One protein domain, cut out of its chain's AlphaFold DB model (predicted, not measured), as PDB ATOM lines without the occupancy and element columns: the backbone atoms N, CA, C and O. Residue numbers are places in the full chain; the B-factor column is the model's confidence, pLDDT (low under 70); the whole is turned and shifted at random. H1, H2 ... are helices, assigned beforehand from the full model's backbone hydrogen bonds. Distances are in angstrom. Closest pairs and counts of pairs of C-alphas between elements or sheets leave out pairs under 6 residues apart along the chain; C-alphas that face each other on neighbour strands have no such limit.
ATOM      1  N   SER A 312      91.024 145.661 145.043       62.44
ATOM      2  CA  SER A 312      90.757 144.590 144.071       62.44
ATOM      3  C   SER A 312      91.477 144.763 142.720       62.44
ATOM      4  O   SER A 312      91.749 143.774 142.042       62.44
ATOM      5  N   SER A 313      91.845 145.990 142.348       61.28
ATOM      6  CA  SER A 313      92.629 146.340 141.157       61.28
ATOM      7  C   SER A 313      94.088 146.712 141.470       61.28
ATOM      8  O   SER A 313      94.780 147.255 140.606       61.28
ATOM      9  N   ALA A 314      94.574 146.453 142.689       62.75
ATOM     10  CA  ALA A 314      95.979 146.642 143.025       62.75
ATOM     11  C   ALA A 314      96.848 145.661 142.214       62.75
ATOM     12  O   ALA A 314      96.520 144.472 142.055       62.75
ATOM     13  N   HIS A 315      97.946 146.177 141.661       63.41
ATOM     14  CA  HIS A 315      98.930 145.367 140.958       63.41
ATOM     15  C   HIS A 315      99.822 144.695 142.004       63.41
ATOM     16  O   HIS A 315     100.598 145.362 142.680       63.41
ATOM     17  N   LEU A 316      99.672 143.384 142.170       66.00
ATOM     18  CA  LEU A 316     100.602 142.591 142.967       66.00
ATOM     19  C   LEU A 316     101.906 142.421 142.173       66.00
ATOM     20  O   LEU A 316     101.825 142.221 140.956       66.00
ATOM     21  N   PRO A 317     103.082 142.460 142.824       67.50
ATOM     22  CA  PRO A 317     104.324 142.020 142.200       67.50
ATOM     23  C   PRO A 317     104.143 140.640 141.560       67.50
ATOM     24  O   PRO A 317     103.395 139.803 142.075       67.50
ATOM     25  N   VAL A 318     104.819 140.386 140.437       69.94
ATOM     26  CA  VAL A 318     104.663 139.134 139.672       69.94
ATOM     27  C   VAL A 318     104.889 137.912 140.568       69.94
ATOM     28  O   VAL A 318     104.103 136.962 140.506       69.94
ATOM     29  N   ALA A 319     105.876 137.993 141.463       66.94
ATOM     30  CA  ALA A 319     106.207 136.960 142.440       66.94
ATOM     31  C   ALA A 319     105.038 136.603 143.372       66.94
ATOM     32  O   ALA A 319     104.867 135.442 143.702       66.94
ATOM     33  N   VAL A 320     104.169 137.545 143.736       73.75
ATOM     34  CA  VAL A 320     103.016 137.289 144.622       73.75
ATOM     35  C   VAL A 320     101.677 137.401 143.890       73.75
ATOM     36  O   VAL A 320     100.618 137.488 144.503       73.75
ATOM     37  N   SER A 321     101.690 137.398 142.556       74.12
ATOM     38  CA  SER A 321     100.479 137.528 141.736       74.12
ATOM     39  C   SER A 321      99.622 136.256 141.713       74.12
ATOM     40  O   SER A 321      98.411 136.318 141.489       74.12
ATOM     41  N   ASN A 322     100.242 135.097 141.947       79.19
ATOM     42  CA  ASN A 322      99.602 133.787 141.980       79.19
ATOM     43  C   ASN A 322     100.297 132.871 143.005       79.19
ATOM     44  O   ASN A 322     101.423 133.135 143.420       79.19
ATOM     45  N   LEU A 323      99.616 131.796 143.415       81.81
ATOM     46  CA  LEU A 323     100.106 130.890 144.460       81.81
ATOM     47  C   LEU A 323     101.434 130.217 144.077       81.81
ATOM     48  O   LEU A 323     102.311 130.074 144.919       81.81
ATOM     49  N   SER A 324     101.613 129.852 142.802       82.25
ATOM     50  CA  SER A 324     102.863 129.242 142.329       82.25
ATOM     51  C   SER A 324     104.044 130.208 142.419       82.25
ATOM     52  O   SER A 324     105.149 129.774 142.729       82.25
ATOM     53  N   GLY A 325     103.815 131.495 142.153       80.44
ATOM     54  CA  GLY A 325     104.813 132.541 142.342       80.44
ATOM     55  C   GLY A 325     105.166 132.709 143.817       80.44
ATOM     56  O   GLY A 325     106.345 132.738 144.149       80.44
ATOM     57  N   MET A 326     104.160 132.747 144.703       83.75
ATOM     58  CA  MET A 326     104.395 132.923 146.142       83.75
ATOM     59  C   MET A 326     105.231 131.786 146.727       83.75
ATOM     60  O   MET A 326     106.136 132.045 147.509       83.75
ATOM     61  N   ILE A 327     104.963 130.543 146.320       85.62
ATOM     62  CA  ILE A 327     105.725 129.366 146.762       85.62
ATOM     63  C   ILE A 327     107.201 129.459 146.340       85.62
ATOM     64  O   ILE A 327     108.075 128.947 147.028       85.62
ATOM     65  N   GLN A 328     107.492 130.103 145.209       84.44
ATOM     66  CA  GLN A 328     108.856 130.261 144.691       84.44
ATOM     67  C   GLN A 328     109.530 131.558 145.164       84.44
ATOM     68  O   GLN A 328     110.700 131.784 144.863       84.44
ATOM     69  N   SER A 329     108.807 132.422 145.880       83.56
ATOM     70  CA  SER A 329     109.306 133.716 146.333       83.56
ATOM     71  C   SER A 329     110.058 133.563 147.649       83.56
ATOM     72  O   SER A 329     109.458 133.282 148.682       83.56
ATOM     73  N   LEU A 330     111.372 133.799 147.619       83.44
ATOM     74  CA  LEU A 330     112.204 133.833 148.825       83.44
ATOM     75  C   LEU A 330     111.719 134.899 149.823       83.44
ATOM     76  O   LEU A 330     111.716 134.659 151.025       83.44
ATOM     77  N   GLU A 331     111.211 136.021 149.316       82.00
ATOM     78  CA  GLU A 331     110.698 137.146 150.110       82.00
ATOM     79  C   GLU A 331     109.503 136.742 150.986       82.00
ATOM     80  O   GLU A 331     109.355 137.227 152.106       82.00
ATOM     81  N   VAL A 332     108.660 135.808 150.520       83.12
ATOM     82  CA  VAL A 332     107.562 135.267 151.338       83.12
ATOM     83  C   VAL A 332     108.118 134.506 152.539       83.12
ATOM     84  O   VAL A 332     107.595 134.646 153.636       83.12
ATOM     85  N   TYR A 333     109.193 133.737 152.372       87.00
ATOM     86  CA  TYR A 333     109.819 133.026 153.488       87.00
ATOM     87  C   TYR A 333     110.556 133.981 154.434       87.00
ATOM     88  O   TYR A 333     110.499 133.801 155.652       87.00
ATOM     89  N   GLU A 334     111.195 135.024 153.901       86.69
ATOM     90  CA  GLU A 334     111.835 136.079 154.697       86.69
ATOM     91  C   GLU A 334     110.824 136.867 155.539       86.69
ATOM     92  O   GLU A 334     111.095 137.139 156.709       86.69
ATOM     93  N   ALA A 335     109.626 137.143 155.011       83.00
ATOM     94  CA  ALA A 335     108.555 137.815 155.754       83.00
ATOM     95  C   ALA A 335     108.136 137.056 157.029       83.00
ATOM     96  O   ALA A 335     107.687 137.663 158.000       83.00
ATOM     97  N   PHE A 336     108.328 135.735 157.052       87.06
ATOM     98  CA  PHE A 336     108.089 134.876 158.213       87.06
ATOM     99  C   PHE A 336     109.380 134.526 158.966       87.06
ATOM    100  O   PHE A 336     109.411 133.562 159.730       87.06
ATOM    101  N   SER A 337     110.463 135.288 158.766       86.94
ATOM    102  CA  SER A 337     111.778 135.046 159.384       86.94
ATOM    103  C   SER A 337     112.303 133.621 159.146       86.94
ATOM    104  O   SER A 337     112.928 133.020 160.019       86.94
ATOM    105  N   GLY A 338     111.999 133.042 157.980       84.12
ATOM    106  CA  GLY A 338     112.360 131.669 157.628       84.12
ATOM    107  C   GLY A 338     111.510 130.584 158.301       84.12
ATOM    108  O   GLY A 338     111.837 129.403 158.181       84.12
ATOM    109  N   ASN A 339     110.424 130.936 158.997       88.81
ATOM    110  CA  ASN A 339     109.522 129.960 159.602       88.81
ATOM    111  C   ASN A 339     108.665 129.268 158.533       88.81
ATOM    112  O   ASN A 339     107.569 129.710 158.189       88.81
ATOM    113  N   THR A 340     109.161 128.141 158.029       89.88
ATOM    114  CA  THR A 340     108.495 127.366 156.975       89.88
ATOM    115  C   THR A 340     107.145 126.803 157.404       89.88
ATOM    116  O   THR A 340     106.289 126.606 156.552       89.88
ATOM    117  N   THR A 341     106.922 126.573 158.703       90.50
ATOM    118  CA  THR A 341     105.647 126.032 159.201       90.50
ATOM    119  C   THR A 341     104.527 127.060 159.054       90.50
ATOM    120  O   THR A 341     103.459 126.737 158.549       90.50
ATOM    121  N   GLU A 342     104.781 128.313 159.429       91.12
ATOM    122  CA  GLU A 342     103.807 129.405 159.274       91.12
ATOM    123  C   GLU A 342     103.539 129.725 157.797       91.12
ATOM    124  O   GLU A 342     102.404 129.992 157.406       91.12
ATOM    125  N   VAL A 343     104.571 129.637 156.953       88.50
ATOM    126  CA  VAL A 343     104.426 129.810 155.501       88.50
ATOM    127  C   VAL A 343     103.567 128.696 154.891       88.50
ATOM    128  O   VAL A 343     102.702 128.972 154.062       88.50
ATOM    129  N   GLU A 344     103.750 127.443 155.319       88.56
ATOM    130  CA  GLU A 344     102.888 126.334 154.894       88.56
ATOM    131  C   GLU A 344     101.440 126.522 155.364       88.56
ATOM    132  O   GLU A 344     100.524 126.367 154.557       88.56
ATOM    133  N   LEU A 345     101.226 126.963 156.611       88.25
ATOM    134  CA  LEU A 345      99.891 127.295 157.121       88.25
ATOM    135  C   LEU A 345      99.217 128.405 156.302       88.25
ATOM    136  O   LEU A 345      98.027 128.307 155.998       88.25
ATOM    137  N   LEU A 346      99.966 129.438 155.898       86.19
ATOM    138  CA  LEU A 346      99.468 130.480 155.000       86.19
ATOM    139  C   LEU A 346      99.053 129.897 153.642       86.19
ATOM    140  O   LEU A 346      97.997 130.253 153.115       86.19
ATOM    141  N   PHE A 347      99.866 129.018 153.056       87.75
ATOM    142  CA  PHE A 347      99.566 128.415 151.756       87.75
ATOM    143  C   PHE A 347      98.379 127.457 151.799       87.75
ATOM    144  O   PHE A 347      97.593 127.439 150.846       87.75
ATOM    145  N   ASP A 348      98.222 126.701 152.880       86.69
ATOM    146  CA  ASP A 348      97.055 125.848 153.084       86.69
ATOM    147  C   ASP A 348      95.794 126.695 153.291       86.69
ATOM    148  O   ASP A 348      94.793 126.470 152.611       86.69
ATOM    149  N   TRP A 349      95.870 127.767 154.088       84.19
ATOM    150  CA  TRP A 349      94.768 128.723 154.244       84.19
ATOM    151  C   TRP A 349      94.341 129.361 152.909       84.19
ATOM    152  O   TRP A 349      93.151 129.416 152.592       84.19
ATOM    153  N   LEU A 350      95.304 129.791 152.085       82.38
ATOM    154  CA  LEU A 350      95.043 130.338 150.746       82.38
ATOM    155  C   LEU A 350      94.380 129.322 149.807       82.38
ATOM    156  O   LEU A 350      93.571 129.695 148.951       82.38
ATOM    157  N   ARG A 351      94.750 128.043 149.928       82.12
ATOM    158  CA  ARG A 351      94.200 126.956 149.112       82.12
ATOM    159  C   ARG A 351      92.767 126.627 149.527       82.12
ATOM    160  O   ARG A 351      91.925 126.453 148.647       82.12
ATOM    161  N   ASP A 352      92.505 126.599 150.830       79.19
ATOM    162  CA  ASP A 352      91.210 126.235 151.411       79.19
ATOM    163  C   ASP A 352      90.142 127.320 151.213       79.19
ATOM    164  O   ASP A 352      88.992 127.008 150.903       79.19
ATOM    165  N   ASP A 353      90.509 128.601 151.325       70.19
ATOM    166  CA  ASP A 353      89.569 129.722 151.147       70.19
ATOM    167  C   ASP A 353      89.333 130.058 149.655       70.19
ATOM    168  O   ASP A 353      88.490 130.888 149.306       70.19
ATOM    169  N   GLY A 354      90.092 129.440 148.737       69.62
ATOM    170  CA  GLY A 354      90.005 129.674 147.289       69.62
ATOM    171  C   GLY A 354      90.351 131.107 146.865       69.62
ATOM    172  O   GLY A 354      90.234 131.472 145.689       69.62
ATOM    173  N   ARG A 355      90.790 131.941 147.810       66.25
ATOM    174  CA  ARG A 355      91.280 133.283 147.552       66.25
ATOM    175  C   ARG A 355      92.767 133.132 147.295       66.25
ATOM    176  O   ARG A 355      93.537 132.895 148.212       66.25
ATOM    177  N   GLY A 356      93.183 133.259 146.035       73.31
ATOM    178  CA  GLY A 356      94.606 133.369 145.703       73.31
ATOM    179  C   GLY A 356      95.278 134.537 146.451       73.31
ATOM    180  O   GLY A 356      94.632 135.214 147.243       73.31
ATOM    181  N   PRO A 357      96.537 134.882 146.162       72.50
ATOM    182  CA  PRO A 357      97.308 135.874 146.935       72.50
ATOM    183  C   PRO A 357      96.613 137.228 147.185       72.50
ATOM    184  O   PRO A 357      96.807 137.868 148.215       72.50
ATOM    185  N   ARG A 358      95.722 137.653 146.275       70.19
ATOM    186  CA  ARG A 358      94.850 138.834 146.444       70.19
ATOM    187  C   ARG A 358      93.920 138.765 147.658       70.19
ATOM    188  O   ARG A 358      93.561 139.804 148.201       70.19
ATOM    189  N   GLY A 359      93.525 137.565 148.068       70.31
ATOM    190  CA  GLY A 359      92.715 137.295 149.251       70.31
ATOM    191  C   GLY A 359      93.315 137.868 150.522       70.31
ATOM    192  O   GLY A 359      92.576 138.419 151.331       70.31
ATOM    193  N   ILE A 360      94.644 137.830 150.637       74.38
ATOM    194  CA  ILE A 360      95.384 138.391 151.770       74.38
ATOM    195  C   ILE A 360      95.097 139.889 151.873       74.38
ATOM    196  O   ILE A 360      94.558 140.344 152.877       74.38
ATOM    197  N   LEU A 361      95.349 140.652 150.806       65.12
ATOM    198  CA  LEU A 361      95.098 142.098 150.793       65.12
ATOM    199  C   LEU A 361      93.629 142.419 151.107       65.12
ATOM    200  O   LEU A 361      93.341 143.256 151.960       65.12
ATOM    201  N   LEU A 362      92.697 141.704 150.468       65.44
ATOM    202  CA  LEU A 362      91.262 141.912 150.674       65.44
ATOM    203  C   LEU A 362      90.807 141.583 152.106       65.44
ATOM    204  O   LEU A 362      89.927 142.270 152.623       65.44
ATOM    205  N   SER A 363      91.401 140.576 152.754       65.75
ATOM    206  CA  SER A 363      91.085 140.214 154.143       65.75
ATOM    207  C   SER A 363      91.486 141.302 155.143       65.75
ATOM    208  O   SER A 363      90.706 141.603 156.048       65.75
ATOM    209  N   PHE A 364      92.621 141.979 154.930       63.84
ATOM    210  CA  PHE A 364      93.048 143.093 155.781       63.84
ATOM    211  C   PHE A 364      92.165 144.335 155.613       63.84
ATOM    212  O   PHE A 364      91.792 144.965 156.602       63.84
ATOM    213  N   GLY A 365      91.761 144.671 154.384       54.44
ATOM    214  CA  GLY A 365      90.904 145.842 154.155       54.44
ATOM    215  C   GLY A 365      89.442 145.673 154.595       54.44
ATOM    216  O   GLY A 365      88.740 146.673 154.735       54.44
ATOM    217  N   LEU A 366      88.973 144.440 154.829       51.41
ATOM    218  CA  LEU A 366      87.623 144.157 155.342       51.41
ATOM    219  C   LEU A 366      87.552 144.084 156.880       51.41
ATOM    220  O   LEU A 366      86.462 144.206 157.435       51.41
TER     221      LEU A 366
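Overview. This is residues 312 to 366 of the 374 residues of a protein of Tulasnella calospora MUT 4182 (UniProt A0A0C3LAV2). Four helices make a small open frame: H3, the longest, forms one long side, H1 runs the opposite way along the other, and H2 and H4 stand crosswise at the two ends of H3, H2 where H3 begins and H4 where it ends. The contacts between these helices are few, and a stretch without a named element, residues 312 to 322, leads from the H4 end of the frame to H1. The printed part has 55 residues with four named helices, in the order H1, H2, H3, H4, and no named strand; its class is all helix, with 34 residues in the helices. The whole is compact, with a radius of gyration of the C-alphas of 10.9 A, and rounded, spanning 29 by 22 by 18 A.

Along the chain. Begin at C-alpha 312, at (90.757, 144.590, 144.071), and pass along residues 312 to 322 to reach H1, residues 323 to 328. Find its first C-alpha, 323, at (100.106, 130.890, 144.460). After one residue comes H2, residues 330 to 335. Next look for H3, residues 340 to 352, which starts at C-alpha 340 at (108.495, 127.366, 156.975) and measures 18.2 A from first to last C-alpha. H4, residues 358 to 366, is 12.6 A long and ends at C-alpha 366 at (87.623, 144.157, 155.342).

Arrangement. Start from H1 and look to H3: they are close but not clearly touching, with the C-alphas of Leu 323 and Phe 347 closest at 7.7 A. Their lines stand at a shallow tilt of 16 degrees, and they run opposite ways. H1 and H2 are also close but not clearly touching, about perpendicular at 84 degrees, with the C-alphas of Met 326 and Val 332 closest at 6.5 A. H2 and H3 only just touch, with 3 pairs of C-alphas within 8 A, and H3 does so with residues 340 to 343 alone; the closest C-alphas are those of Tyr 333 and Val 343, 6.6 A apart. The lines of H2 and H3 are about perpendicular, at 81 degrees. Near the other end of H3, the C-alphas of Leu 350 and Gly 359 are the closest to H4, at 7.5 A; H3 and H4 are close but not clearly touching, and about perpendicular at 85 degrees. H4 is apart from H1 and from H2. In H1, H2, H3 and H4, every O i to N i+4 pair is within hydrogen-bond range.

Size, cuts and confidence. The two C-alphas farthest apart are those of Ser 313 and Thr 341, at 30.1 A, while those of Ser 312 and Leu 366 are 11.7 A apart. The printed part has no cut, and the links H1 to H2, H2 to H3 and H3 to H4 are tight. The mean pLDDT of the printed part is 77.1; look for values under 70 in residues 312 to 319, 354 to 355 and 361 to 366, the last of these belonging to H4.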